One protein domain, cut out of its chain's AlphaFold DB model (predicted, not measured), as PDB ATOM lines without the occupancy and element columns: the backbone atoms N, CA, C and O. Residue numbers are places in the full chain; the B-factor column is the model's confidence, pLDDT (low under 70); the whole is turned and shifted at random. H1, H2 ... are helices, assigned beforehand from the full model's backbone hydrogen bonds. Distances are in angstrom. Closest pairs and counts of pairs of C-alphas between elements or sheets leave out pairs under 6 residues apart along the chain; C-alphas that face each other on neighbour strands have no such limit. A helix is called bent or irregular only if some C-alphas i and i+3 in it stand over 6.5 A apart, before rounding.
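What this domain is: This is residues 2 to 57 of the 160 residues of an uncharacterized protein of Dyadobacter sp. 50-39 (UniProt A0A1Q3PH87). A long helix, H2, has a shorter helix, H1, packed slantwise on its first part, while the rest of H2 and the tail after it, residues 38 to 57, stick out as a free arm that makes the length. The link of residues 19 to 26 folds back from the last residue of H1 to the first of H2. The printed part has 56 residues with two named helices, H1 then H2, and no named strand; its class is all helix. It is only just extended, close to loose, with a radius of gyration of the C-alphas of 15.4 A and spans of 51 by 20 by 14 A.

Where its parts are: Find C-alpha 27 at (-14.672, 5.917, 56.909); from there H2, residues 27 to 53, runs 39.9 A to C-alpha 53 at (-8.756, 34.455, 29.637). H2 is only just irregular: C-alphas 28 and 31 are 6.9 A apart. Go back to C-alpha 2 at (-28.567, 8.423, 59.793), where H1, residues 2 to 18, begins; it is 24.7 A long.

How they stand to each other: Look at residues 27 to 34 of H2, which alone touch H1, and at residues 7 to 14 of H1, which alone touch H2. Their closest C-alphas are those of Arg 11 and Val 30, 6.2 A apart. The two helices run the same way at a steep tilt of 46 degrees. Every O i to N i+4 pair of H1 is within hydrogen-bond range, and in H2 21 of 23 are.

The domain as a whole: The two C-alphas farthest apart, those of Glu 2 and Met 57, are 53.0 A apart. Without residues 38 to 57, which stand free, the body spans 26 by 18 by 13 A. The printed part has no cut, and the link from H1 to H2 is short. The mean pLDDT of the printed part is 76.6; look for values under 70 at residues 2 to 4 and 50 to 57.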
ATOM      1  N   GLU A   2     -28.610   7.564  60.997       47.56
ATOM      2  CA  GLU A   2     -28.567   8.423  59.793       47.56
ATOM      3  C   GLU A   2     -27.155   8.799  59.306       47.56
ATOM      4  O   GLU A   2     -26.905   8.798  58.103       47.56
ATOM      5  N   ASP A   3     -26.218   9.054  60.222       61.97
ATOM      6  CA  ASP A   3     -24.872   9.547  59.881       61.97
ATOM      7  C   ASP A   3     -24.015   8.525  59.119       61.97
ATOM      8  O   ASP A   3     -23.316   8.861  58.165       61.97
ATOM      9  N   ARG A   4     -24.122   7.237  59.475       62.78
ATOM     10  CA  ARG A   4     -23.381   6.159  58.796       62.78
ATOM     11  C   ARG A   4     -23.912   5.874  57.392       62.78
ATOM     12  O   ARG A   4     -23.138   5.482  56.527       62.78
ATOM     13  N   SER A   5     -25.209   6.084  57.160       70.81
ATOM     14  CA  SER A   5     -25.818   5.914  55.835       70.81
ATOM     15  C   SER A   5     -25.298   6.971  54.858       70.81
ATOM     16  O   SER A   5     -24.820   6.636  53.775       70.81
ATOM     17  N   LYS A   6     -25.281   8.242  55.290       77.56
ATOM     18  CA  LYS A   6     -24.717   9.353  54.510       77.56
ATOM     19  C   LYS A   6     -23.223   9.174  54.260       77.56
ATOM     20  O   LYS A   6     -22.763   9.385  53.145       77.56
ATOM     21  N   LEU A   7     -22.474   8.725  55.266       74.75
ATOM     22  CA  LEU A   7     -21.031   8.536  55.142       74.75
ATOM     23  C   LEU A   7     -20.662   7.397  54.176       74.75
ATOM     24  O   LEU A   7     -19.744   7.547  53.375       74.75
ATOM     25  N   ASN A   8     -21.425   6.300  54.170       76.75
ATOM     26  CA  ASN A   8     -21.258   5.224  53.188       76.75
ATOM     27  C   ASN A   8     -21.647   5.666  51.767       76.75
ATOM     28  O   ASN A   8     -20.992   5.274  50.802       76.75
ATOM     29  N   GLN A   9     -22.673   6.509  51.632       81.62
ATOM     30  CA  GLN A   9     -23.081   7.075  50.346       81.62
ATOM     31  C   GLN A   9     -22.015   8.025  49.773       81.62
ATOM     32  O   GLN A   9     -21.681   7.941  48.590       81.62
ATOM     33  N   GLU A  10     -21.443   8.893  50.608       77.75
ATOM     34  CA  GLU A  10     -20.340   9.787  50.228       77.75
ATOM     35  C   GLU A  10     -19.073   8.997  49.882       77.75
ATOM     36  O   GLU A  10     -18.417   9.292  48.885       77.75
ATOM     37  N   ARG A  11     -18.772   7.926  50.628       78.19
ATOM     38  CA  ARG A  11     -17.666   7.013  50.314       78.19
ATOM     39  C   ARG A  11     -17.824   6.368  48.936       78.19
ATOM     40  O   ARG A  11     -16.879   6.380  48.156       78.19
ATOM     41  N   HIS A  12     -19.013   5.853  48.621       83.62
ATOM     42  CA  HIS A  12     -19.311   5.283  47.305       83.62
ATOM     43  C   HIS A  12     -19.153   6.326  46.185       83.62
ATOM     44  O   HIS A  12     -18.540   6.052  45.153       83.62
ATOM     45  N   ARG A  13     -19.629   7.562  46.403       85.69
ATOM     46  CA  ARG A  13     -19.464   8.661  45.435       85.69
ATOM     47  C   ARG A  13     -17.990   8.998  45.197       85.69
ATOM     48  O   ARG A  13     -17.583   9.181  44.051       85.69
ATOM     49  N   LEU A  14     -17.202   9.089  46.265       82.81
ATOM     50  CA  LEU A  14     -15.773   9.396  46.192       82.81
ATOM     51  C   LEU A  14     -14.988   8.272  45.509       82.81
ATOM     52  O   LEU A  14     -14.140   8.562  44.668       82.81
ATOM     53  N   ALA A  15     -15.314   7.010  45.800       82.44
ATOM     54  CA  ALA A  15     -14.734   5.841  45.139       82.44
ATOM     55  C   ALA A  15     -14.903   5.919  43.613       82.44
ATOM     56  O   ALA A  15     -13.924   5.832  42.873       82.44
ATOM     57  N   LEU A  16     -16.122   6.209  43.143       84.19
ATOM     58  CA  LEU A  16     -16.409   6.387  41.717       84.19
ATOM     59  C   LEU A  16     -15.679   7.590  41.106       84.19
ATOM     60  O   LEU A  16     -15.177   7.497  39.989       84.19
ATOM     61  N   ARG A  17     -15.602   8.715  41.828       81.06
ATOM     62  CA  ARG A  17     -14.975   9.949  41.327       81.06
ATOM     63  C   ARG A  17     -13.454   9.838  41.194       81.06
ATOM     64  O   ARG A  17     -12.893  10.406  40.261       81.06
ATOM     65  N   PHE A  18     -12.800   9.131  42.113       81.31
ATOM     66  CA  PHE A  18     -11.344   8.957  42.132       81.31
ATOM     67  C   PHE A  18     -10.872   7.627  41.523       81.31
ATOM     68  O   PHE A  18      -9.668   7.408  41.424       81.31
ATOM     69  N   GLY A  19     -11.793   6.751  41.103       81.81
ATOM     70  CA  GLY A  19     -11.470   5.434  40.544       81.81
ATOM     71  C   GLY A  19     -10.864   4.464  41.564       81.81
ATOM     72  O   GLY A  19     -10.051   3.621  41.194       81.81
ATOM     73  N   LEU A  20     -11.221   4.607  42.843       82.31
ATOM     74  CA  LEU A  20     -10.715   3.791  43.951       82.31
ATOM     75  C   LEU A  20     -11.729   2.705  44.330       82.31
ATOM     76  O   LEU A  20     -12.933   2.887  44.148       82.31
ATOM     77  N   SER A  21     -11.261   1.586  44.888       81.12
ATOM     78  CA  SER A  21     -12.161   0.589  45.477       81.12
ATOM     79  C   SER A  21     -12.731   1.118  46.796       81.12
ATOM     80  O   SER A  21     -12.017   1.713  47.600       81.12
ATOM     81  N   GLU A  22     -14.015   0.876  47.067       74.06
ATOM     82  CA  GLU A  22     -14.649   1.274  48.334       74.06
ATOM     83  C   GLU A  22     -14.003   0.648  49.575       74.06
ATOM     84  O   GLU A  22     -14.134   1.193  50.673       74.06
ATOM     85  N   SER A  23     -13.343  -0.502  49.407       77.19
ATOM     86  CA  SER A  23     -12.571  -1.176  50.455       77.19
ATOM     87  C   SER A  23     -11.363  -0.371  50.914       77.19
ATOM     88  O   SER A  23     -10.920  -0.542  52.044       77.19
ATOM     89  N   ASP A  24     -10.858   0.502  50.045       75.69
ATOM     90  CA  ASP A  24      -9.593   1.208  50.238       75.69
ATOM     91  C   ASP A  24      -9.821   2.601  50.844       75.69
ATOM     92  O   ASP A  24      -8.873   3.317  51.160       75.69
ATOM     93  N   ILE A  25     -11.090   2.992  51.020       77.44
ATOM     94  CA  ILE A  25     -11.487   4.251  51.646       77.44
ATOM     95  C   ILE A  25     -11.998   3.958  53.051       77.44
ATOM     96  O   ILE A  25     -13.148   3.554  53.262       77.44
ATOM     97  N   GLU A  26     -11.144   4.207  54.036       79.44
ATOM     98  CA  GLU A  26     -11.552   4.147  55.431       79.44
ATOM     99  C   GLU A  26     -12.594   5.243  55.735       79.44
ATOM    100  O   GLU A  26     -12.455   6.381  55.272       79.44
ATOM    101  N   PRO A  27     -13.638   4.948  56.535       73.56
ATOM    102  CA  PRO A  27     -14.672   5.917  56.909       73.56
ATOM    103  C   PRO A  27     -14.123   7.227  57.498       73.56
ATOM    104  O   PRO A  27     -14.706   8.291  57.299       73.56
ATOM    105  N   GLU A  28     -12.992   7.155  58.201       76.94
ATOM    106  CA  GLU A  28     -12.320   8.298  58.831       76.94
ATOM    107  C   GLU A  28     -11.599   9.203  57.818       76.94
ATOM    108  O   GLU A  28     -11.392  10.387  58.083       76.94
ATOM    109  N   LEU A  29     -11.279   8.685  56.626       78.31
ATOM    110  CA  LEU A  29     -10.628   9.426  55.541       78.31
ATOM    111  C   LEU A  29     -11.628  10.164  54.639       78.31
ATOM    112  O   LEU A  29     -11.234  11.061  53.891       78.31
ATOM    113  N   VAL A  30     -12.925   9.848  54.733       80.88
ATOM    114  CA  VAL A  30     -13.989  10.472  53.925       80.88
ATOM    115  C   VAL A  30     -13.987  12.009  54.035       80.88
ATOM    116  O   VAL A  30     -13.986  12.662  52.990       80.88
ATOM    117  N   PRO A  31     -13.900  12.640  55.227       81.19
ATOM    118  CA  PRO A  31     -13.853  14.103  55.338       81.19
ATOM    119  C   PRO A  31     -12.615  14.731  54.678       81.19
ATOM    120  O   PRO A  31     -12.692  15.818  54.093       81.19
ATOM    121  N   LEU A  32     -11.471  14.042  54.733       81.62
ATOM    122  CA  LEU A  32     -10.239  14.485  54.082       81.62
ATOM    123  C   LEU A  32     -10.389  14.422  52.557       81.62
ATOM    124  O   LEU A  32     -10.066  15.384  51.860       81.62
ATOM    125  N   MET A  33     -10.952  13.329  52.040       81.94
ATOM    126  CA  MET A  33     -11.217  13.159  50.609       81.94
ATOM    127  C   MET A  33     -12.224  14.182  50.072       81.94
ATOM    128  O   MET A  33     -12.024  14.707  48.977       81.94
ATOM    129  N   LEU A  34     -13.247  14.548  50.852       84.62
ATOM    130  CA  LEU A  34     -14.161  15.648  50.510       84.62
ATOM    131  C   LEU A  34     -13.428  16.998  50.418       84.62
ATOM    132  O   LEU A  34     -13.715  17.814  49.542       84.62
ATOM    133  N   THR A  35     -12.441  17.233  51.286       84.31
ATOM    134  CA  THR A  35     -11.614  18.454  51.246       84.31
ATOM    135  C   THR A  35     -10.703  18.483  50.010       84.31
ATOM    136  O   THR A  35     -10.524  19.532  49.376       84.31
ATOM    137  N   VAL A  36     -10.162  17.326  49.615       85.00
ATOM    138  CA  VAL A  36      -9.390  17.165  48.373       85.00
ATOM    139  C   VAL A  36     -10.278  17.405  47.150       85.00
ATOM    140  O   VAL A  36      -9.896  18.165  46.261       85.00
ATOM    141  N   GLU A  37     -11.494  16.854  47.133       85.25
ATOM    142  CA  GLU A  37     -12.490  17.077  46.077       85.25
ATOM    143  C   GLU A  37     -12.799  18.573  45.897       85.25
ATOM    144  O   GLU A  37     -12.791  19.089  44.777       85.25
ATOM    145  N   GLN A  38     -13.005  19.306  46.994       86.88
ATOM    146  CA  GLN A  38     -13.223  20.756  46.949       86.88
ATOM    147  C   GLN A  38     -12.018  21.526  46.399       86.88
ATOM    148  O   GLN A  38     -12.196  22.497  45.660       86.88
ATOM    149  N   SER A  39     -10.800  21.104  46.739       85.94
ATOM    150  CA  SER A  39      -9.573  21.721  46.224       85.94
ATOM    151  C   SER A  39      -9.408  21.488  44.720       85.94
ATOM    152  O   SER A  39      -9.123  22.438  43.993       85.94
ATOM    153  N   ILE A  40      -9.678  20.271  44.236       86.50
ATOM    154  CA  ILE A  40      -9.643  19.937  42.803       86.50
ATOM    155  C   ILE A  40     -10.669  20.768  42.029       86.50
ATOM    156  O   ILE A  40     -10.313  21.400  41.039       86.50
ATOM    157  N   ASN A  41     -11.900  20.890  42.535       88.81
ATOM    158  CA  ASN A  41     -12.926  21.727  41.901       88.81
ATOM    159  C   ASN A  41     -12.483  23.195  41.754       88.81
ATOM    160  O   ASN A  41     -12.793  23.839  40.753       88.81
ATOM    161  N   LYS A  42     -11.760  23.746  42.740       87.12
ATOM    162  CA  LYS A  42     -11.221  25.115  42.657       87.12
ATOM    163  C   LYS A  42     -10.112  25.236  41.612       87.12
ATOM    164  O   LYS A  42     -10.049  26.260  40.933       87.12
ATOM    165  N   ILE A  43      -9.264  24.214  41.475       84.44
ATOM    166  CA  ILE A  43      -8.223  24.159  40.441       84.44
ATOM    167  C   ILE A  43      -8.867  24.094  39.053       84.44
ATOM    168  O   ILE A  43      -8.497  24.890  38.195       84.44
ATOM    169  N   ASP A  44      -9.880  23.251  38.855       86.00
ATOM    170  CA  ASP A  44     -10.600  23.145  37.579       86.00
ATOM    171  C   ASP A  44     -11.307  24.455  37.211       86.00
ATOM    172  O   ASP A  44     -11.248  24.903  36.067       86.00
ATOM    173  N   GLN A  45     -11.918  25.136  38.186       85.62
ATOM    174  CA  GLN A  45     -12.500  26.464  37.970       85.62
ATOM    175  C   GLN A  45     -11.444  27.513  37.603       85.62
ATOM    176  O   GLN A  45     -11.695  28.366  36.751       85.62
ATOM    177  N   ALA A  46     -10.268  27.474  38.232       79.06
ATOM    178  CA  ALA A  46      -9.164  28.368  37.894       79.06
ATOM    179  C   ALA A  46      -8.599  28.062  36.499       79.06
ATOM    180  O   ALA A  46      -8.378  28.989  35.725       79.06
ATOM    181  N   ALA A  47      -8.441  26.786  36.144       78.50
ATOM    182  CA  ALA A  47      -8.012  26.346  34.821       78.50
ATOM    183  C   ALA A  47      -9.027  26.736  33.736       78.50
ATOM    184  O   ALA A  47      -8.630  27.237  32.688       78.50
ATOM    185  N   GLY A  48     -10.328  26.606  34.011       79.06
ATOM    186  CA  GLY A  48     -11.400  27.087  33.139       79.06
ATOM    187  C   GLY A  48     -11.340  28.600  32.923       79.06
ATOM    188  O   GLY A  48     -11.372  29.056  31.784       79.06
ATOM    189  N   LYS A  49     -11.142  29.386  33.990       77.12
ATOM    190  CA  LYS A  49     -10.958  30.845  33.888       77.12
ATOM    191  C   LYS A  49      -9.688  31.231  33.139       77.12
ATOM    192  O   LYS A  49      -9.714  32.184  32.366       77.12
ATOM    193  N   ILE A  50      -8.588  30.505  33.345       69.75
ATOM    194  CA  ILE A  50      -7.361  30.697  32.567       69.75
ATOM    195  C   ILE A  50      -7.661  30.409  31.102       69.75
ATOM    196  O   ILE A  50      -7.389  31.265  30.278       69.75
ATOM    197  N   ASN A  51      -8.297  29.287  30.776       69.88
ATOM    198  CA  ASN A  51      -8.667  28.933  29.407       69.88
ATOM    199  C   ASN A  51      -9.611  29.966  28.753       69.88
ATOM    200  O   ASN A  51      -9.465  30.276  27.577       69.88
ATOM    201  N   GLU A  52     -10.532  30.567  29.510       62.94
ATOM    202  CA  GLU A  52     -11.382  31.667  29.030       62.94
ATOM    203  C   GLU A  52     -10.631  33.004  28.887       62.94
ATOM    204  O   GLU A  52     -10.944  33.791  27.991       62.94
ATOM    205  N   SER A  53      -9.636  33.275  29.740       59.81
ATOM    206  CA  SER A  53      -8.756  34.455  29.637       59.81
ATOM    207  C   SER A  53      -7.704  34.310  28.532       59.81
ATOM    208  O   SER A  53      -7.330  35.290  27.896       59.81
ATOM    209  N   VAL A  54      -7.302  33.068  28.258       55.88
ATOM    210  CA  VAL A  54      -6.507  32.606  27.119       55.88
ATOM    211  C   VAL A  54      -7.471  32.193  26.002       55.88
ATOM    212  O   VAL A  54      -7.214  31.270  25.232       55.88
ATOM    213  N   LYS A  55      -8.585  32.926  25.830       51.72
ATOM    214  CA  LYS A  55      -9.107  33.094  24.469       51.72
ATOM    215  C   LYS A  55      -7.895  33.453  23.617       51.72
ATOM    216  O   LYS A  55      -7.123  34.313  24.061       51.72
ATOM    217  N   PRO A  56      -7.682  32.803  22.455       50.12
ATOM    218  CA  PRO A  56      -6.608  33.220  21.577       50.12
ATOM    219  C   PRO A  56      -6.772  34.722  21.459       50.12
ATOM    220  O   PRO A  56      -7.876  35.199  21.179       50.12
ATOM    221  N   MET A  57      -5.721  35.464  21.799       50.72
ATOM    222  CA  MET A  57      -5.635  36.848  21.397       50.72
ATOM    223  C   MET A  57      -5.814  36.744  19.892       50.72
ATOM    224  O   MET A  57      -4.916  36.283  19.189       50.72
TER     225      MET A  57